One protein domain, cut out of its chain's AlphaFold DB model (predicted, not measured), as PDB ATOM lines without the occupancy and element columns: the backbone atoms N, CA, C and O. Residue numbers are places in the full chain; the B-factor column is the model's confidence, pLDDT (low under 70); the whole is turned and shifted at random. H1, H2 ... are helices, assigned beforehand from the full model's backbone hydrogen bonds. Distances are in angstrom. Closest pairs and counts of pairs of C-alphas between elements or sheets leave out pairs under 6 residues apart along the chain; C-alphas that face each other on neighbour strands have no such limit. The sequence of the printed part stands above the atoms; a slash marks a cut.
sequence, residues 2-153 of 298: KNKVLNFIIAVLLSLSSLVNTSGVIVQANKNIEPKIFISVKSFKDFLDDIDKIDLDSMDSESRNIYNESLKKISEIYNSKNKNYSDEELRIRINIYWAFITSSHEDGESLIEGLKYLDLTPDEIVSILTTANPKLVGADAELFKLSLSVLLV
ATOM      1  N   LYS A   2     220.787 137.243 182.636       44.62
ATOM      2  CA  LYS A   2     221.212 136.898 184.025       44.62
ATOM      3  C   LYS A   2     220.357 137.475 185.171       44.62
ATOM      4  O   LYS A   2     219.916 136.726 186.028       44.62
ATOM      5  N   ASN A   3     220.030 138.770 185.143       44.97
ATOM      6  CA  ASN A   3     219.273 139.405 186.237       44.97
ATOM      7  C   ASN A   3     217.773 139.038 186.289       44.97
ATOM      8  O   ASN A   3     217.130 139.320 187.294       44.97
ATOM      9  N   LYS A   4     217.194 138.443 185.234       53.53
ATOM     10  CA  LYS A   4     215.766 138.066 185.217       53.53
ATOM     11  C   LYS A   4     215.531 136.680 185.816       53.53
ATOM     12  O   LYS A   4     214.677 136.541 186.681       53.53
ATOM     13  N   VAL A   5     216.370 135.705 185.448       51.53
ATOM     14  CA  VAL A   5     216.369 134.368 186.070       51.53
ATOM     15  C   VAL A   5     216.679 134.472 187.575       51.53
ATOM     16  O   VAL A   5     216.077 133.764 188.372       51.53
ATOM     17  N   LEU A   6     217.531 135.432 187.967       47.47
ATOM     18  CA  LEU A   6     217.844 135.781 189.359       47.47
ATOM     19  C   LEU A   6     216.601 136.179 190.180       47.47
ATOM     20  O   LEU A   6     216.365 135.630 191.253       47.47
ATOM     21  N   ASN A   7     215.797 137.121 189.674       55.16
ATOM     22  CA  ASN A   7     214.572 137.556 190.352       55.16
ATOM     23  C   ASN A   7     213.505 136.453 190.351       55.16
ATOM     24  O   ASN A   7     212.727 136.369 191.294       55.16
ATOM     25  N   PHE A   8     213.508 135.593 189.328       60.66
ATOM     26  CA  PHE A   8     212.607 134.452 189.211       60.66
ATOM     27  C   PHE A   8     212.899 133.356 190.240       60.66
ATOM     28  O   PHE A   8     211.989 132.969 190.959       60.66
ATOM     29  N   ILE A   9     214.147 132.880 190.374       56.62
ATOM     30  CA  ILE A   9     214.483 131.824 191.347       56.62
ATOM     31  C   ILE A   9     214.121 132.289 192.762       56.62
ATOM     32  O   ILE A   9     213.533 131.538 193.530       56.62
ATOM     33  N   ILE A  10     214.382 133.556 193.090       55.44
ATOM     34  CA  ILE A  10     214.011 134.127 194.387       55.44
ATOM     35  C   ILE A  10     212.485 134.245 194.529       55.44
ATOM     36  O   ILE A  10     211.949 133.839 195.556       55.44
ATOM     37  N   ALA A  11     211.770 134.751 193.518       56.53
ATOM     38  CA  ALA A  11     210.312 134.880 193.556       56.53
ATOM     39  C   ALA A  11     209.602 133.522 193.633       56.53
ATOM     40  O   ALA A  11     208.634 133.395 194.378       56.53
ATOM     41  N   VAL A  12     210.107 132.504 192.930       55.31
ATOM     42  CA  VAL A  12     209.509 131.169 192.928       55.31
ATOM     43  C   VAL A  12     209.921 130.336 194.122       55.31
ATOM     44  O   VAL A  12     209.093 129.595 194.613       55.31
ATOM     45  N   LEU A  13     211.114 130.489 194.696       52.84
ATOM     46  CA  LEU A  13     211.389 129.906 196.018       52.84
ATOM     47  C   LEU A  13     210.476 130.508 197.096       52.84
ATOM     48  O   LEU A  13     209.968 129.793 197.957       52.84
ATOM     49  N   LEU A  14     210.220 131.818 197.021       45.34
ATOM     50  CA  LEU A  14     209.269 132.483 197.911       45.34
ATOM     51  C   LEU A  14     207.831 132.010 197.646       45.34
ATOM     52  O   LEU A  14     207.095 131.781 198.604       45.34
ATOM     53  N   SER A  15     207.444 131.777 196.387       49.00
ATOM     54  CA  SER A  15     206.125 131.237 196.038       49.00
ATOM     55  C   SER A  15     206.028 129.713 196.139       49.00
ATOM     56  O   SER A  15     204.925 129.197 196.195       49.00
ATOM     57  N   LEU A  16     207.119 128.962 196.258       46.31
ATOM     58  CA  LEU A  16     207.115 127.508 196.453       46.31
ATOM     59  C   LEU A  16     206.633 127.140 197.847       46.31
ATOM     60  O   LEU A  16     205.856 126.203 198.004       46.31
ATOM     61  N   SER A  17     206.983 127.963 198.836       47.59
ATOM     62  CA  SER A  17     206.331 127.933 200.149       47.59
ATOM     63  C   SER A  17     204.813 128.172 200.042       47.59
ATOM     64  O   SER A  17     204.039 127.665 200.853       47.59
ATOM     65  N   SER A  18     204.371 128.880 198.992       43.50
ATOM     66  CA  SER A  18     202.960 129.030 198.634       43.50
ATOM     67  C   SER A  18     202.419 127.957 197.674       43.50
ATOM     68  O   SER A  18     201.220 127.750 197.704       43.50
ATOM     69  N   LEU A  19     203.250 127.236 196.902       44.03
ATOM     70  CA  LEU A  19     202.886 126.082 196.058       44.03
ATOM     71  C   LEU A  19     202.659 124.834 196.905       44.03
ATOM     72  O   LEU A  19     201.713 124.098 196.659       44.03
ATOM     73  N   VAL A  20     203.421 124.640 197.980       47.09
ATOM     74  CA  VAL A  20     203.047 123.663 199.015       47.09
ATOM     75  C   VAL A  20     201.727 124.080 199.689       47.09
ATOM     76  O   VAL A  20     200.910 123.228 200.013       47.09
ATOM     77  N   ASN A  21     201.443 125.390 199.774       43.53
ATOM     78  CA  ASN A  21     200.122 125.927 200.132       43.53
ATOM     79  C   ASN A  21     199.166 126.116 198.933       43.53
ATOM     80  O   ASN A  21     198.096 126.713 199.119       43.53
ATOM     81  N   THR A  22     199.465 125.598 197.724       43.66
ATOM     82  CA  THR A  22     198.512 125.589 196.593       43.66
ATOM     83  C   THR A  22     197.476 124.492 196.794       43.66
ATOM     84  O   THR A  22     197.190 123.660 195.939       43.66
ATOM     85  N   SER A  23     196.794 124.620 197.926       46.50
ATOM     86  CA  SER A  23     195.350 124.558 197.986       46.50
ATOM     87  C   SER A  23     194.720 125.023 196.665       46.50
ATOM     88  O   SER A  23     193.922 124.289 196.162       46.50
ATOM     89  N   GLY A  24     195.120 126.095 195.971       42.03
ATOM     90  CA  GLY A  24     194.521 126.495 194.676       42.03
ATOM     91  C   GLY A  24     194.280 125.383 193.624       42.03
ATOM     92  O   GLY A  24     193.131 125.160 193.245       42.03
ATOM     93  N   VAL A  25     195.319 124.676 193.160       43.69
ATOM     94  CA  VAL A  25     195.193 123.642 192.101       43.69
ATOM     95  C   VAL A  25     194.585 122.350 192.655       43.69
ATOM     96  O   VAL A  25     193.698 121.766 192.032       43.69
ATOM     97  N   ILE A  26     194.977 121.943 193.868       48.34
ATOM     98  CA  ILE A  26     194.407 120.763 194.536       48.34
ATOM     99  C   ILE A  26     192.929 121.003 194.906       48.34
ATOM    100  O   ILE A  26     192.085 120.142 194.696       48.34
ATOM    101  N   VAL A  27     192.569 122.200 195.364       43.28
ATOM    102  CA  VAL A  27     191.198 122.648 195.662       43.28
ATOM    103  C   VAL A  27     190.394 122.774 194.382       43.28
ATOM    104  O   VAL A  27     189.225 122.430 194.421       43.28
ATOM    105  N   GLN A  28     190.954 123.216 193.249       44.81
ATOM    106  CA  GLN A  28     190.214 123.230 191.980       44.81
ATOM    107  C   GLN A  28     189.926 121.821 191.456       44.81
ATOM    108  O   GLN A  28     188.774 121.542 191.115       44.81
ATOM    109  N   ALA A  29     190.916 120.923 191.482       45.31
ATOM    110  CA  ALA A  29     190.721 119.512 191.150       45.31
ATOM    111  C   ALA A  29     189.673 118.850 192.064       45.31
ATOM    112  O   ALA A  29     188.895 118.010 191.613       45.31
ATOM    113  N   ASN A  30     189.602 119.282 193.327       49.19
ATOM    114  CA  ASN A  30     188.811 118.643 194.372       49.19
ATOM    115  C   ASN A  30     187.718 119.539 194.971       49.19
ATOM    116  O   ASN A  30     187.306 119.301 196.101       49.19
ATOM    117  N   LYS A  31     187.172 120.518 194.225       50.66
ATOM    118  CA  LYS A  31     186.059 121.377 194.712       50.66
ATOM    119  C   LYS A  31     184.842 120.575 195.200       50.66
ATOM    120  O   LYS A  31     184.009 121.124 195.914       50.66
ATOM    121  N   ASN A  32     184.748 119.304 194.809       49.72
ATOM    122  CA  ASN A  32     183.684 118.379 195.179       49.72
ATOM    123  C   ASN A  32     184.009 117.488 196.394       49.72
ATOM    124  O   ASN A  32     183.108 116.802 196.865       49.72
ATOM    125  N   ILE A  33     185.249 117.463 196.896       52.19
ATOM    126  CA  ILE A  33     185.648 116.586 198.005       52.19
ATOM    127  C   ILE A  33     185.806 117.439 199.265       52.19
ATOM    128  O   ILE A  33     186.753 118.211 199.382       52.19
ATOM    129  N   GLU A  34     184.867 117.329 200.210       49.97
ATOM    130  CA  GLU A  34     184.967 118.033 201.495       49.97
ATOM    131  C   GLU A  34     186.100 117.434 202.350       49.97
ATOM    132  O   GLU A  34     186.011 116.264 202.743       49.97
ATOM    133  N   PRO A  35     187.142 118.206 202.712       51.53
ATOM    134  CA  PRO A  35     188.140 117.740 203.663       51.53
ATOM    135  C   PRO A  35     187.496 117.675 205.053       51.53
ATOM    136  O   PRO A  35     187.092 118.695 205.611       51.53
ATOM    137  N   LYS A  36     187.360 116.470 205.620       53.31
ATOM    138  CA  LYS A  36     186.672 116.278 206.912       53.31
ATOM    139  C   LYS A  36     187.589 116.152 208.121       53.31
ATOM    140  O   LYS A  36     187.085 116.120 209.241       53.31
ATOM    141  N   ILE A  37     188.905 116.060 207.942       54.19
ATOM    142  CA  ILE A  37     189.810 115.727 209.043       54.19
ATOM    143  C   ILE A  37     191.106 116.531 208.898       54.19
ATOM    144  O   ILE A  37     191.738 116.482 207.853       54.19
ATOM    145  N   PHE A  38     191.472 117.269 209.948       52.56
ATOM    146  CA  PHE A  38     192.763 117.943 210.098       52.56
ATOM    147  C   PHE A  38     193.484 117.293 211.277       52.56
ATOM    148  O   PHE A  38     192.968 117.310 212.397       52.56
ATOM    149  N   ILE A  39     194.654 116.700 211.040       56.38
ATOM    150  CA  ILE A  39     195.450 116.056 212.094       56.38
ATOM    151  C   ILE A  39     196.867 116.616 212.062       56.38
ATOM    152  O   ILE A  39     197.528 116.592 211.025       56.38
ATOM    153  N   SER A  40     197.325 117.110 213.214       61.97
ATOM    154  CA  SER A  40     198.729 117.435 213.465       61.97
ATOM    155  C   SER A  40     199.458 116.147 213.836       61.97
ATOM    156  O   SER A  40     199.178 115.545 214.875       61.97
ATOM    157  N   VAL A  41     200.376 115.723 212.972       65.19
ATOM    158  CA  VAL A  41     201.129 114.481 213.135       65.19
ATOM    159  C   VAL A  41     202.489 114.773 213.788       65.19
ATOM    160  O   VAL A  41     203.083 115.821 213.550       65.19
ATOM    161  N   LYS A  42     202.975 113.873 214.657       77.44
ATOM    162  CA  LYS A  42     204.283 113.996 215.338       77.44
ATOM    163  C   LYS A  42     205.392 113.132 214.727       77.44
ATOM    164  O   LYS A  42     206.562 113.372 215.020       77.44
ATOM    165  N   SER A  43     205.043 112.117 213.938       88.19
ATOM    166  CA  SER A  43     205.975 111.227 213.242       88.19
ATOM    167  C   SER A  43     205.318 110.564 212.027       88.19
ATOM    168  O   SER A  43     204.103 110.386 212.007       88.19
ATOM    169  N   PHE A  44     206.109 110.094 211.058       87.25
ATOM    170  CA  PHE A  44     205.572 109.371 209.897       87.25
ATOM    171  C   PHE A  44     204.783 108.109 210.278       87.25
ATOM    172  O   PHE A  44     203.809 107.750 209.622       87.25
ATOM    173  N   LYS A  45     205.151 107.448 211.381       90.88
ATOM    174  CA  LYS A  45     204.374 106.324 211.905       90.88
ATOM    175  C   LYS A  45     202.980 106.765 212.357       90.88
ATOM    176  O   LYS A  45     202.012 106.100 212.013       90.88
ATOM    177  N   ASP A  46     202.886 107.875 213.090       89.19
ATOM    178  CA  ASP A  46     201.590 108.414 213.512       89.19
ATOM    179  C   ASP A  46     200.740 108.787 212.283       89.19
ATOM    180  O   ASP A  46     199.542 108.525 212.267       89.19
ATOM    181  N   PHE A  47     201.368 109.301 211.215       89.50
ATOM    182  CA  PHE A  47     200.698 109.559 209.935       89.50
ATOM    183  C   PHE A  47     200.116 108.272 209.341       89.50
ATOM    184  O   PHE A  47     198.939 108.251 208.990       89.50
ATOM    185  N   LEU A  48     200.901 107.190 209.270       90.19
ATOM    186  CA  LEU A  48     200.424 105.896 208.770       90.19
ATOM    187  C   LEU A  48     199.280 105.324 209.625       90.19
ATOM    188  O   LEU A  48     198.296 104.820 209.081       90.19
ATOM    189  N   ASP A  49     199.391 105.435 210.948       90.25
ATOM    190  CA  ASP A  49     198.357 104.985 211.882       90.25
ATOM    191  C   ASP A  49     197.059 105.795 211.717       90.25
ATOM    192  O   ASP A  49     195.969 105.275 211.955       90.25
ATOM    193  N   ASP A  50     197.142 107.067 211.322       87.94
ATOM    194  CA  ASP A  50     195.977 107.929 211.123       87.94
ATOM    195  C   ASP A  50     195.307 107.727 209.765       87.94
ATOM    196  O   ASP A  50     194.080 107.626 209.704       87.94
ATOM    197  N   ILE A  51     196.076 107.585 208.686       88.56
ATOM    198  CA  ILE A  51     195.500 107.318 207.362       88.56
ATOM    199  C   ILE A  51     194.877 105.918 207.270       88.56
ATOM    200  O   ILE A  51     193.947 105.727 206.493       88.56
ATOM    201  N   ASP A  52     195.326 104.927 208.051       89.56
ATOM    202  CA  ASP A  52     194.683 103.600 208.075       89.56
ATOM    203  C   ASP A  52     193.271 103.653 208.693       89.56
ATOM    204  O   ASP A  52     192.447 102.774 208.448       89.56
ATOM    205  N   LYS A  53     192.948 104.729 209.426       88.94
ATOM    206  CA  LYS A  53     191.624 104.969 210.024       88.94
ATOM    207  C   LYS A  53     190.648 105.696 209.093       88.94
ATOM    208  O   LYS A  53     189.559 106.050 209.546       88.94
ATOM    209  N   ILE A  54     191.007 105.963 207.832       87.06
ATOM    210  CA  ILE A  54     190.094 106.605 206.873       87.06
ATOM    211  C   ILE A  54     188.832 105.743 206.714       87.06
ATOM    212  O   ILE A  54     188.877 104.618 206.218       87.06
ATOM    213  N   ASP A  55     187.692 106.296 207.135       89.00
ATOM    214  CA  ASP A  55     186.396 105.624 207.085       89.00
ATOM    215  C   ASP A  55     185.755 105.764 205.695       89.00
ATOM    216  O   ASP A  55     185.108 106.769 205.376       89.00
ATOM    217  N   LEU A  56     185.913 104.726 204.871       88.50
ATOM    218  CA  LEU A  56     185.325 104.649 203.531       88.50
ATOM    219  C   LEU A  56     183.790 104.655 203.555       88.50
ATOM    220  O   LEU A  56     183.163 105.071 202.571       88.50
ATOM    221  N   ASP A  57     183.168 104.226 204.658       91.06
ATOM    222  CA  ASP A  57     181.710 104.192 204.781       91.06
ATOM    223  C   ASP A  57     181.115 105.599 204.883       91.06
ATOM    224  O   ASP A  57     179.987 105.824 204.435       91.06
ATOM    225  N   SER A  58     181.906 106.561 205.365       89.50
ATOM    226  CA  SER A  58     181.538 107.976 205.466       89.50
ATOM    227  C   SER A  58     181.639 108.765 204.151       89.50
ATOM    228  O   SER A  58     181.135 109.891 204.072       89.50
ATOM    229  N   MET A  59     182.280 108.196 203.121       90.62
ATOM    230  CA  MET A  59     182.433 108.830 201.809       90.62
ATOM    231  C   MET A  59     181.112 108.841 201.037       90.62
ATOM    232  O   MET A  59     180.379 107.848 201.017       90.62
ATOM    233  N   ASP A  60     180.835 109.941 200.337       91.06
ATOM    234  CA  ASP A  60     179.756 109.980 199.356       91.06
ATOM    235  C   ASP A  60     180.054 109.047 198.161       91.06
ATOM    236  O   ASP A  60     181.163 108.529 197.989       91.06
ATOM    237  N   SER A  61     179.044 108.806 197.323       91.44
ATOM    238  CA  SER A  61     179.162 107.879 196.195       91.44
ATOM    239  C   SER A  61     180.188 108.309 195.143       91.44
ATOM    240  O   SER A  61     180.797 107.442 194.521       91.44
ATOM    241  N   GLU A  62     180.366 109.616 194.922       88.62
ATOM    242  CA  GLU A  62     181.336 110.147 193.956       88.62
ATOM    243  C   GLU A  62     182.755 109.937 194.498       88.62
ATOM    244  O   GLU A  62     183.565 109.278 193.845       88.62
ATOM    245  N   SER A  63     183.019 110.363 195.735       88.81
ATOM    246  CA  SER A  63     184.300 110.169 196.425       88.81
ATOM    247  C   SER A  63     184.699 108.692 196.511       88.81
ATOM    248  O   SER A  63     185.828 108.327 196.177       88.81
ATOM    249  N   ARG A  64     183.759 107.806 196.872       92.31
ATOM    250  CA  ARG A  64     184.007 106.356 196.929       92.31
ATOM    251  C   ARG A  64     184.360 105.774 195.560       92.31
ATOM    252  O   ARG A  64     185.200 104.880 195.469       92.31
ATOM    253  N   ASN A  65     183.732 106.266 194.494       91.25
ATOM    254  CA  ASN A  65     184.055 105.840 193.137       91.25
ATOM    255  C   ASN A  65     185.475 106.274 192.734       91.25
ATOM    256  O   ASN A  65     186.242 105.446 192.248       91.25
ATOM    257  N   ILE A  66     185.850 107.530 193.006       90.25
ATOM    258  CA  ILE A  66     187.203 108.061 192.750       90.25
ATOM    259  C   ILE A  66     188.251 107.233 193.504       90.25
ATOM    260  O   ILE A  66     189.264 106.838 192.921       90.25
ATOM    261  N   TYR A  67     187.999 106.925 194.779       92.81
ATOM    262  CA  TYR A  67     188.880 106.097 195.601       92.81
ATOM    263  C   TYR A  67     189.070 104.692 195.004       92.81
ATOM    264  O   TYR A  67     190.201 104.235 194.837       92.81
ATOM    265  N   ASN A  68     187.980 104.018 194.624       94.19
ATOM    266  CA  ASN A  68     188.032 102.657 194.079       94.19
ATOM    267  C   ASN A  68     188.736 102.586 192.715       94.19
ATOM    268  O   ASN A  68     189.550 101.687 192.494       94.19
ATOM    269  N   GLU A  69     188.464 103.531 191.812       94.50
ATOM    270  CA  GLU A  69     189.162 103.606 190.521       94.50
ATOM    271  C   GLU A  69     190.652 103.914 190.711       94.50
ATOM    272  O   GLU A  69     191.504 103.307 190.057       94.50
ATOM    273  N   SER A  70     190.987 104.776 191.676       94.06
ATOM    274  CA  SER A  70     192.379 105.057 192.031       94.06
ATOM    275  C   SER A  70     193.088 103.811 192.573       94.06
ATOM    276  O   SER A  70     194.191 103.494 192.129       94.06
ATOM    277  N   LEU A  71     192.448 103.054 193.475       95.75
ATOM    278  CA  LEU A  71     192.986 101.801 194.022       95.75
ATOM    279  C   LEU A  71     193.261 100.781 192.913       95.75
ATOM    280  O   LEU A  71     194.342 100.188 192.857       95.75
ATOM    281  N   LYS A  72     192.297 100.605 192.004       96.00
ATOM    282  CA  LYS A  72     192.443  99.720 190.849       96.00
ATOM    283  C   LYS A  72     193.633 100.140 189.987       96.00
ATOM    284  O   LYS A  72     194.481  99.304 189.675       96.00
ATOM    285  N   LYS A  73     193.744 101.431 189.659       96.25
ATOM    286  CA  LYS A  73     194.829 101.949 188.818       96.25
ATOM    287  C   LYS A  73     196.204 101.811 189.475       96.25
ATOM    288  O   LYS A  73     197.160 101.414 188.813       96.25
ATOM    289  N   ILE A  74     196.298 102.081 190.777       95.81
ATOM    290  CA  ILE A  74     197.514 101.867 191.572       95.81
ATOM    291  C   ILE A  74     197.940 100.394 191.517       95.81
ATOM    292  O   ILE A  74     199.107 100.098 191.257       95.81
ATOM    293  N   SER A  75     196.995  99.469 191.705       96.44
ATOM    294  CA  SER A  75     197.261  98.028 191.635       96.44
ATOM    295  C   SER A  75     197.765  97.607 190.246       96.44
ATOM    296  O   SER A  75     198.774  96.911 190.136       96.44
ATOM    297  N   GLU A  76     197.143  98.099 189.168       96.62
ATOM    298  CA  GLU A  76     197.605  97.872 187.789       96.62
ATOM    299  C   GLU A  76     199.049  98.356 187.566       96.62
ATOM    300  O   GLU A  76     199.862  97.625 186.990       96.62
ATOM    301  N   ILE A  77     199.390  99.558 188.046       96.81
ATOM    302  CA  ILE A  77     200.738 100.126 187.914       96.81
ATOM    303  C   ILE A  77     201.761  99.264 188.661       96.81
ATOM    304  O   ILE A  77     202.804  98.929 188.096       96.81
ATOM    305  N   TYR A  78     201.479  98.848 189.898       97.31
ATOM    306  CA  TYR A  78     202.407  97.999 190.648       97.31
ATOM    307  C   TYR A  78     202.590  96.621 190.012       97.31
ATOM    308  O   TYR A  78     203.731  96.175 189.861       97.31
ATOM    309  N   ASN A  79     201.508  96.004 189.534       95.94
ATOM    310  CA  ASN A  79     201.582  94.746 188.794       95.94
ATOM    311  C   ASN A  79     202.456  94.889 187.536       95.94
ATOM    312  O   ASN A  79     203.292  94.028 187.270       95.94
ATOM    313  N   SER A  80     202.353  96.012 186.810       96.75
ATOM    314  CA  SER A  80     203.199  96.290 185.634       96.75
ATOM    315  C   SER A  80     204.695  96.404 185.971       96.75
ATOM    316  O   SER A  80     205.551  96.103 185.140       96.75
ATOM    317  N   LYS A  81     205.017  96.777 187.218       96.19
ATOM    318  CA  LYS A  81     206.381  96.849 187.766       96.19
ATOM    319  C   LYS A  81     206.844  95.543 188.420       96.19
ATOM    320  O   LYS A  81     207.913  95.530 189.030       96.19
ATOM    321  N   ASN A  82     206.064  94.462 188.323       96.50
ATOM    322  CA  ASN A  82     206.277  93.205 189.052       96.50
ATOM    323  C   ASN A  82     206.366  93.400 190.579       96.50
ATOM    324  O   ASN A  82     207.124  92.705 191.259       96.50
ATOM    325  N   LYS A  83     205.617  94.365 191.123       96.06
ATOM    326  CA  LYS A  83     205.502  94.611 192.563       96.06
ATOM    327  C   LYS A  83     204.154  94.097 193.043       96.06
ATOM    328  O   LYS A  83     203.120  94.639 192.669       96.06
ATOM    329  N   ASN A  84     204.188  93.066 193.880       93.81
ATOM    330  CA  ASN A  84     202.997  92.491 194.490       93.81
ATOM    331  C   ASN A  84     202.929  92.951 195.943       93.81
ATOM    332  O   ASN A  84     203.821  92.632 196.726       93.81
ATOM    333  N   TYR A  85     201.879  93.691 196.278       95.56
ATOM    334  CA  TYR A  85     201.591  94.135 197.636       95.56
ATOM    335  C   TYR A  85     200.391  93.360 198.175       95.56
ATOM    336  O   TYR A  85     199.507  92.968 197.413       95.56
ATOM    337  N   SER A  86     200.367  93.136 199.484       96.12
ATOM    338  CA  SER A  86     199.182  92.613 200.168       96.12
ATOM    339  C   SER A  86     198.012  93.601 200.090       96.12
ATOM    340  O   SER A  86     198.209  94.800 199.885       96.12
ATOM    341  N   ASP A  87     196.785  93.117 200.303       95.19
ATOM    342  CA  ASP A  87     195.590  93.975 200.334       95.19
ATOM    343  C   ASP A  87     195.705  95.086 201.395       95.19
ATOM    344  O   ASP A  87     195.245  96.207 201.187       95.19
ATOM    345  N   GLU A  88     196.364  94.794 202.520       94.88
ATOM    346  CA  GLU A  88     196.638  95.756 203.590       94.88
ATOM    347  C   GLU A  88     197.626  96.843 203.147       94.88
ATOM    348  O   GLU A  88     197.357  98.032 203.310       94.88
ATOM    349  N   GLU A  89     198.736  96.468 202.508       95.38
ATOM    350  CA  GLU A  89     199.697  97.438 201.973       95.38
ATOM    351  C   GLU A  89     199.094  98.291 200.852       95.38
ATOM    352  O   GLU A  89     199.370  99.490 200.774       95.38
ATOM    353  N   LEU A  90     198.265  97.696 199.987       95.81
ATOM    354  CA  LEU A  90     197.536  98.436 198.959       95.81
ATOM    355  C   LEU A  90     196.572  99.438 199.589       95.81
ATOM    356  O   LEU A  90     196.555 100.581 199.134       95.81
ATOM    357  N   ARG A  91     195.842  99.050 200.647       94.88
ATOM    358  CA  ARG A  91     194.956  99.943 201.411       94.88
ATOM    359  C   ARG A  91     195.716 101.143 201.976       94.88
ATOM    360  O   ARG A  91     195.309 102.276 201.747       94.88
ATOM    361  N   ILE A  92     196.851 100.916 202.637       94.69
ATOM    362  CA  ILE A  92     197.683 102.006 203.175       94.69
ATOM    363  C   ILE A  92     198.129 102.944 202.046       94.69
ATOM    364  O   ILE A  92     198.008 104.161 202.161       94.69
ATOM    365  N   ARG A  93     198.599 102.400 200.919       95.88
ATOM    366  CA  ARG A  93     199.063 103.201 199.774       95.88
ATOM    367  C   ARG A  93     197.944 104.036 199.156       95.88
ATOM    368  O   ARG A  93     198.165 105.212 198.877       95.88
ATOM    369  N   ILE A  94     196.748 103.481 198.956       95.31
ATOM    370  CA  ILE A  94     195.636 104.293 198.453       95.31
ATOM    371  C   ILE A  94     195.207 105.346 199.482       95.31
ATOM    372  O   ILE A  94     194.892 106.459 199.080       95.31
ATOM    373  N   ASN A  95     195.283 105.061 200.784       93.56
ATOM    374  CA  ASN A  95     194.973 106.038 201.829       93.56
ATOM    375  C   ASN A  95     195.966 107.208 201.847       93.56
ATOM    376  O   ASN A  95     195.541 108.354 201.968       93.56
ATOM    377  N   ILE A  96     197.264 106.951 201.641       92.50
ATOM    378  CA  ILE A  96     198.275 108.006 201.445       92.50
ATOM    379  C   ILE A  96     197.913 108.868 200.232       92.50
ATOM    380  O   ILE A  96     197.880 110.094 200.321       92.50
ATOM    381  N   TYR A  97     197.656 108.223 199.089       91.81
ATOM    382  CA  TYR A  97     197.300 108.922 197.856       91.81
ATOM    383  C   TYR A  97     196.024 109.753 198.037       91.81
ATOM    384  O   TYR A  97     195.987 110.913 197.632       91.81
ATOM    385  N   TRP A  98     195.008 109.186 198.691       90.00
ATOM    386  CA  TRP A  98     193.750 109.856 198.996       90.00
ATOM    387  C   TRP A  98     193.987 111.091 199.859       90.00
ATOM    388  O   TRP A  98     193.604 112.184 199.461       90.00
ATOM    389  N   ALA A  99     194.702 110.943 200.977       87.31
ATOM    390  CA  ALA A  99     195.020 112.048 201.873       87.31
ATOM    391  C   ALA A  99     195.778 113.186 201.171       87.31
ATOM    392  O   ALA A  99     195.544 114.359 201.475       87.31
ATOM    393  N   PHE A 100     196.648 112.848 200.211       85.94
ATOM    394  CA  PHE A 100     197.335 113.825 199.370       85.94
ATOM    395  C   PHE A 100     196.368 114.598 198.476       85.94
ATOM    396  O   PHE A 100     196.341 115.830 198.525       85.94
ATOM    397  N   ILE A 101     195.547 113.900 197.686       83.38
ATOM    398  CA  ILE A 101     194.639 114.575 196.753       83.38
ATOM    399  C   ILE A 101     193.545 115.351 197.488       83.38
ATOM    400  O   ILE A 101     193.143 116.402 197.015       83.38
ATOM    401  N   THR A 102     193.102 114.918 198.667       80.94
ATOM    402  CA  THR A 102     192.079 115.633 199.444       80.94
ATOM    403  C   THR A 102     192.648 116.705 200.370       80.94
ATOM    404  O   THR A 102     191.885 117.319 201.116       80.94
ATOM    405  N   SER A 103     193.972 116.918 200.365       77.38
ATOM    406  CA  SER A 103     194.666 117.834 201.285       77.38
ATOM    407  C   SER A 103     194.240 117.646 202.748       77.38
ATOM    408  O   SER A 103     194.068 118.612 203.486       77.38
ATOM    409  N   SER A 104     194.022 116.400 203.182       73.25
ATOM    410  CA  SER A 104     193.502 116.101 204.528       73.25
ATOM    411  C   SER A 104     194.573 116.134 205.629       73.25
ATOM    412  O   SER A 104     194.297 115.796 206.777       73.25
ATOM    413  N   HIS A 105     195.794 116.563 205.304       68.19
ATOM    414  CA  HIS A 105     196.877 116.748 206.267       68.19
ATOM    415  C   HIS A 105     197.657 118.035 205.993       68.19
ATOM    416  O   HIS A 105     197.997 118.331 204.851       68.19
ATOM    417  N   GLU A 106     197.956 118.778 207.062       69.62
ATOM    418  CA  GLU A 106     198.758 120.012 207.015       69.62
ATOM    419  C   GLU A 106     200.265 119.745 207.131       69.62
ATOM    420  O   GLU A 106     201.075 120.611 206.803       69.62
ATOM    421  N   ASP A 107     200.660 118.557 207.603       77.50
ATOM    422  CA  ASP A 107     202.069 118.213 207.770       77.50
ATOM    423  C   ASP A 107     202.712 117.840 206.429       77.50
ATOM    424  O   ASP A 107     202.637 116.698 205.961       77.50
ATOM    425  N   GLY A 108     203.357 118.830 205.811       77.25
ATOM    426  CA  GLY A 108     204.053 118.669 204.540       77.25
ATOM    427  C   GLY A 108     205.174 117.628 204.577       77.25
ATOM    428  O   GLY A 108     205.383 116.954 203.570       77.25
ATOM    429  N   GLU A 109     205.869 117.437 205.705       83.94
ATOM    430  CA  GLU A 109     206.974 116.469 205.788       83.94
ATOM    431  C   GLU A 109     206.456 115.028 205.732       83.94
ATOM    432  O   GLU A 109     206.891 114.253 204.873       83.94
ATOM    433  N   SER A 110     205.471 114.689 206.573       85.00
ATOM    434  CA  SER A 110     204.833 113.366 206.552       85.00
ATOM    435  C   SER A 110     204.169 113.072 205.207       85.00
ATOM    436  O   SER A 110     204.211 111.939 204.728       85.00
ATOM    437  N   LEU A 111     203.594 114.089 204.560       83.75
ATOM    438  CA  LEU A 111     202.979 113.938 203.246       83.75
ATOM    439  C   LEU A 111     204.013 113.629 202.156       83.75
ATOM    440  O   LEU A 111     203.790 112.739 201.334       83.75
ATOM    441  N   ILE A 112     205.159 114.315 202.167       85.88
ATOM    442  CA  ILE A 112     206.275 114.032 201.255       85.88
ATOM    443  C   ILE A 112     206.801 112.613 201.486       85.88
ATOM    444  O   ILE A 112     207.027 111.880 200.521       85.88
ATOM    445  N   GLU A 113     206.976 112.198 202.741       89.19
ATOM    446  CA  GLU A 113     207.404 110.835 203.066       89.19
ATOM    447  C   GLU A 113     206.367 109.795 202.619       89.19
ATOM    448  O   GLU A 113     206.728 108.774 202.030       89.19
ATOM    449  N   GLY A 114     205.076 110.100 202.761       91.06
ATOM    450  CA  GLY A 114     203.978 109.293 202.237       91.06
ATOM    451  C   GLY A 114     204.038 109.149 200.717       91.06
ATOM    452  O   GLY A 114     204.006 108.036 200.191       91.06
ATOM    453  N   LEU A 115     204.199 110.247 199.979       90.44
ATOM    454  CA  LEU A 115     204.334 110.188 198.523       90.44
ATOM    455  C   LEU A 115     205.566 109.382 198.085       90.44
ATOM    456  O   LEU A 115     205.497 108.631 197.113       90.44
ATOM    457  N   LYS A 116     206.682 109.475 198.816       91.06
ATOM    458  CA  LYS A 116     207.850 108.612 198.578       91.06
ATOM    459  C   LYS A 116     207.532 107.148 198.862       91.06
ATOM    460  O   LYS A 116     207.957 106.286 198.090       91.06
ATOM    461  N   TYR A 117     206.759 106.874 199.913       93.44
ATOM    462  CA  TYR A 117     206.292 105.536 200.263       93.44
ATOM    463  C   TYR A 117     205.435 104.921 199.154       93.44
ATOM    464  O   TYR A 117     205.556 103.718 198.916       93.44
ATOM    465  N   LEU A 118     204.640 105.719 198.420       94.31
ATOM    466  CA  LEU A 118     203.894 105.250 197.241       94.31
ATOM    467  C   LEU A 118     204.812 104.630 196.187       94.31
ATOM    468  O   LEU A 118     204.412 103.683 195.524       94.31
ATOM    469  N   ASP A 119     206.054 105.092 196.051       93.38
ATOM    470  CA  ASP A 119     206.986 104.550 195.056       93.38
ATOM    471  C   ASP A 119     206.418 104.603 193.615       93.38
ATOM    472  O   ASP A 119     206.596 103.703 192.779       93.38
ATOM    473  N   LEU A 120     205.695 105.694 193.358       93.69
ATOM    474  CA  LEU A 120     205.111 106.081 192.080       93.69
ATOM    475  C   LEU A 120     205.827 107.323 191.543       93.69
ATOM    476  O   LEU A 120     206.297 108.166 192.309       93.69
ATOM    477  N   THR A 121     205.916 107.440 190.221       92.88
ATOM    478  CA  THR A 121     206.428 108.648 189.566       92.88
ATOM    479  C   THR A 121     205.350 109.742 189.530       92.88
ATOM    480  O   THR A 121     204.159 109.431 189.615       92.88
ATOM    481  N   PRO A 122     205.720 111.025 189.352       91.50
ATOM    482  CA  PRO A 122     204.746 112.095 189.140       91.50
ATOM    483  C   PRO A 122     203.744 111.796 188.013       91.50
ATOM    484  O   PRO A 122     202.547 111.997 188.196       91.50
ATOM    485  N   ASP A 123     204.208 111.243 186.885       91.69
ATOM    486  CA  ASP A 123     203.348 110.845 185.758       91.69
ATOM    487  C   ASP A 123     202.326 109.770 186.136       91.69
ATOM    488  O   ASP A 123     201.173 109.816 185.710       91.69
ATOM    489  N   GLU A 124     202.729 108.797 186.951       95.25
ATOM    490  CA  GLU A 124     201.838 107.739 187.422       95.25
ATOM    491  C   GLU A 124     200.781 108.284 188.380       95.25
ATOM    492  O   GLU A 124     199.607 107.953 188.231       95.25
ATOM    493  N   ILE A 125     201.172 109.157 189.314       93.19
ATOM    494  CA  ILE A 125     200.245 109.814 190.248       93.19
ATOM    495  C   ILE A 125     199.222 110.659 189.475       93.19
ATOM    496  O   ILE A 125     198.021 110.545 189.720       93.19
ATOM    497  N   VAL A 126     199.668 111.447 188.491       91.06
ATOM    498  CA  VAL A 126     198.782 112.226 187.610       91.06
ATOM    499  C   VAL A 126     197.879 111.296 186.794       91.06
ATOM    500  O   VAL A 126     196.682 111.548 186.673       91.06
ATOM    501  N   SER A 127     198.393 110.178 186.272       93.06
ATOM    502  CA  SER A 127     197.581 109.202 185.534       93.06
ATOM    503  C   SER A 127     196.485 108.571 186.400       93.06
ATOM    504  O   SER A 127     195.377 108.357 185.903       93.06
ATOM    505  N   ILE A 128     196.759 108.289 187.676       93.19
ATOM    506  CA  ILE A 128     195.748 107.808 188.628       93.19
ATOM    507  C   ILE A 128     194.676 108.882 188.817       93.19
ATOM    508  O   ILE A 128     193.486 108.593 188.674       93.19
ATOM    509  N   LEU A 129     195.092 110.131 189.046       87.31
ATOM    510  CA  LEU A 129     194.174 111.236 189.303       87.31
ATOM    511  C   LEU A 129     193.295 111.564 188.100       87.31
ATOM    512  O   LEU A 129     192.092 111.715 188.256       87.31
ATOM    513  N   THR A 130     193.863 111.602 186.899       87.94
ATOM    514  CA  THR A 130     193.117 111.849 185.653       87.94
ATOM    515  C   THR A 130     192.170 110.702 185.289       87.94
ATOM    516  O   THR A 130     191.117 110.942 184.703       87.94
ATOM    517  N   THR A 131     192.492 109.459 185.678       87.00
ATOM    518  CA  THR A 131     191.579 108.310 185.527       87.00
ATOM    519  C   THR A 131     190.381 108.437 186.466       87.00
ATOM    520  O   THR A 131     189.246 108.199 186.058       87.00
ATOM    521  N   ALA A 132     190.625 108.825 187.718       80.31
ATOM    522  CA  ALA A 132     189.584 108.935 188.733       80.31
ATOM    523  C   ALA A 132     188.768 110.236 188.610       80.31
ATOM    524  O   ALA A 132     187.579 110.257 188.920       80.31
ATOM    525  N   ASN A 133     189.387 111.309 188.119       78.75
ATOM    526  CA  ASN A 133     188.792 112.620 187.909       78.75
ATOM    527  C   ASN A 133     189.159 113.153 186.510       78.75
ATOM    528  O   ASN A 133     190.149 113.874 186.353       78.75
ATOM    529  N   PRO A 134     188.340 112.864 185.483       76.56
ATOM    530  CA  PRO A 134     188.621 113.257 184.102       76.56
ATOM    531  C   PRO A 134     188.579 114.775 183.863       76.56
ATOM    532  O   PRO A 134     188.809 115.214 182.740       76.56
ATOM    533  N   LYS A 135     188.266 115.588 184.884       79.06
ATOM    534  CA  LYS A 135     188.328 117.052 184.795       79.06
ATOM    535  C   LYS A 135     189.751 117.588 184.939       79.06
ATOM    536  O   LYS A 135     189.997 118.701 184.493       79.06
ATOM    537  N   LEU A 136     190.671 116.823 185.535       78.56
ATOM    538  CA  LEU A 136     192.072 117.220 185.624       78.56
ATOM    539  C   LEU A 136     192.772 116.907 184.298       78.56
ATOM    540  O   LEU A 136     193.280 115.809 184.098       78.56
ATOM    541  N   VAL A 137     192.767 117.851 183.366       83.00
ATOM    542  CA  VAL A 137     193.396 117.711 182.044       83.00
ATOM    543  C   VAL A 137     194.119 119.000 181.666       83.00
ATOM    544  O   VAL A 137     193.914 120.034 182.297       83.00
ATOM    545  N   GLY A 138     194.971 118.944 180.640       85.44
ATOM    546  CA  GLY A 138     195.660 120.128 180.121       85.44
ATOM    547  C   GLY A 138     196.525 120.810 181.183       85.44
ATOM    548  O   GLY A 138     197.343 120.156 181.833       85.44
ATOM    549  N   ALA A 139     196.327 122.120 181.352       84.62
ATOM    550  CA  ALA A 139     197.105 122.962 182.259       84.62
ATOM    551  C   ALA A 139     197.122 122.461 183.714       84.62
ATOM    552  O   ALA A 139     198.192 122.364 184.317       84.62
ATOM    553  N   ASP A 140     195.965 122.089 184.268       83.12
ATOM    554  CA  ASP A 140     195.865 121.693 185.677       83.12
ATOM    555  C   ASP A 140     196.651 120.405 185.967       83.12
ATOM    556  O   ASP A 140     197.296 120.277 187.010       83.12
ATOM    557  N   ALA A 141     196.636 119.452 185.027       86.56
ATOM    558  CA  ALA A 141     197.382 118.204 185.151       86.56
ATOM    559  C   ALA A 141     198.901 118.445 185.128       86.56
ATOM    560  O   ALA A 141     199.625 117.859 185.935       86.56
ATOM    561  N   GLU A 142     199.383 119.334 184.254       86.69
ATOM    562  CA  GLU A 142     200.806 119.685 184.175       86.69
ATOM    563  C   GLU A 142     201.273 120.499 185.393       86.69
ATOM    564  O   GLU A 142     202.355 120.242 185.919       86.69
ATOM    565  N   LEU A 143     200.451 121.420 185.910       85.38
ATOM    566  CA  LEU A 143     200.742 122.139 187.157       85.38
ATOM    567  C   LEU A 143     200.812 121.184 188.353       85.38
ATOM    568  O   LEU A 143     201.719 121.275 189.182       85.38
ATOM    569  N   PHE A 144     199.895 120.220 188.424       85.12
ATOM    570  CA  PHE A 144     199.917 119.200 189.465       85.12
ATOM    571  C   PHE A 144     201.157 118.297 189.357       85.12
ATOM    572  O   PHE A 144     201.840 118.043 190.354       85.12
ATOM    573  N   LYS A 145     201.503 117.871 188.136       89.56
ATOM    574  CA  LYS A 145     202.722 117.104 187.846       89.56
ATOM    575  C   LYS A 145     203.985 117.869 188.233       89.56
ATOM    576  O   LYS A 145     204.908 117.271 188.792       89.56
ATOM    577  N   LEU A 146     204.040 119.170 187.949       88.38
ATOM    578  CA  LEU A 146     205.147 120.039 188.333       88.38
ATOM    579  C   LEU A 146     205.334 120.025 189.851       88.38
ATOM    580  O   LEU A 146     206.431 119.723 190.318       88.38
ATOM    581  N   SER A 147     204.267 120.277 190.612       85.19
ATOM    582  CA  SER A 147     204.307 120.277 192.079       85.19
ATOM    583  C   SER A 147     204.810 118.943 192.635       85.19
ATOM    584  O   SER A 147     205.717 118.919 193.467       85.19
ATOM    585  N   LEU A 148     204.303 117.823 192.116       87.44
ATOM    586  CA  LEU A 148     204.782 116.486 192.481       87.44
ATOM    587  C   LEU A 148     206.261 116.281 192.153       87.44
ATOM    588  O   LEU A 148     207.008 115.737 192.963       87.44
ATOM    589  N   SER A 149     206.695 116.719 190.973       90.19
ATOM    590  CA  SER A 149     208.083 116.574 190.537       90.19
ATOM    591  C   SER A 149     209.032 117.333 191.462       90.19
ATOM    592  O   SER A 149     210.044 116.776 191.879       90.19
ATOM    593  N   VAL A 150     208.675 118.548 191.889       87.56
ATOM    594  CA  VAL A 150     209.507 119.323 192.824       87.56
ATOM    595  C   VAL A 150     209.691 118.590 194.156       87.56
ATOM    596  O   VAL A 150     210.804 118.556 194.689       87.56
ATOM    597  N   LEU A 151     208.619 117.976 194.668       85.81
ATOM    598  CA  LEU A 151     208.611 117.263 195.950       85.81
ATOM    599  C   LEU A 151     209.318 115.902 195.891       85.81
ATOM    600  O   LEU A 151     209.947 115.489 196.867       85.81
ATOM    601  N   LEU A 152     209.206 115.195 194.763       87.88
ATOM    602  CA  LEU A 152     209.641 113.800 194.632       87.88
ATOM    603  C   LEU A 152     210.982 113.619 193.928       87.88
ATOM    604  O   LEU A 152     211.512 112.505 193.910       87.88
ATOM    605  N   VAL A 153     211.549 114.679 193.355       90.19
ATOM    606  CA  VAL A 153     212.862 114.599 192.719       90.19
ATOM    607  C   VAL A 153     213.942 114.319 193.757       90.19
ATOM    608  O   VAL A 153     214.265 115.134 194.624       90.19
TER     609      VAL A 153
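This is residues 2 to 153 of the 298 residues of an uncharacterized protein of Arthromitus sp. (strain SFB-mouse-Japan) (UniProt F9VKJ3). A compact body of crossed helices has one helical arm sticking out of it: residues 2 to 15 of H1. In the body, H4, H5, H6, H8 and H7 pack in a ring, H8 meeting H6 with its residues 151 to 152 alone; H3 lies across the hairpin of H5 and H6, and H2 packs on residues 140 to 144 of H8. The printed part has 152 residues with eight named helices, H1 to H8 in chain order, and no named strand; the class is all helix. The whole is compact, with a radius of gyration of the C-alphas of 15.9 A, yet elongated, spanning 53 by 33 by 30 A, with the arm along the length.

Begin with the longest helix, H4, residues 61 to 80. It touches H7, residues 122 to 132, at a steep tilt of 42 degrees, opposite ways; look at their closest C-alphas, Ile 66 and Ala 132, 4.8 A apart. With residues 67 to 75 alone H4 touches H5, residues 87 to 101; their closest C-alphas, Leu 71 and Ile 94, are 5.7 A apart. H5 forms a helical hairpin with H6, residues 108 to 118, closest at C-alphas Arg 93 and Leu 118, 5.8 A. H3, residues 44 to 51, touches H5 about perpendicular, at 89 degrees, with the C-alphas of Ile 51 and Asn 95 closest at 5.7 A. H7 forms another helical hairpin with H8, residues 139 to 152, closest at C-alphas Pro 122 and Leu 148, 5.5 A. H8 touches H6 with residues 151 to 152 alone, closest at C-alphas Ile 112 and Leu 151, 6.6 A. H2, residues 23 to 29, touches H8, closest at C-alphas Val 25 and Asp 140, 6.7 A. H1, residues 2 to 19, is close to H8 but not clearly touching, with C-alphas Leu 19 and Ser 147 at 7.2 A. Every O i to N i+4 pair is within hydrogen-bond range in H2 to H8, and 11 of 14 in H1.

Find C-alpha 61 at (179.162, 107.879, 196.195); from there H4 runs 28.7 A to C-alpha 80. H1 starts at (221.212, 136.898, 184.025), spans 24.4 A and has a kink of 32 degrees near residue 13. H5 measures 20.9 A, and H8 runs 19.9 A to C-alpha 152 at (209.641, 113.800, 194.632).

The C-alphas farthest apart, Lys 2 and Asp 57, are 55.3 A apart. The printed part has no cut; its long link is H2 to H3, residues 30 to 43. Look for pLDDT under 70 at residues 2 to 41 and 105 to 106.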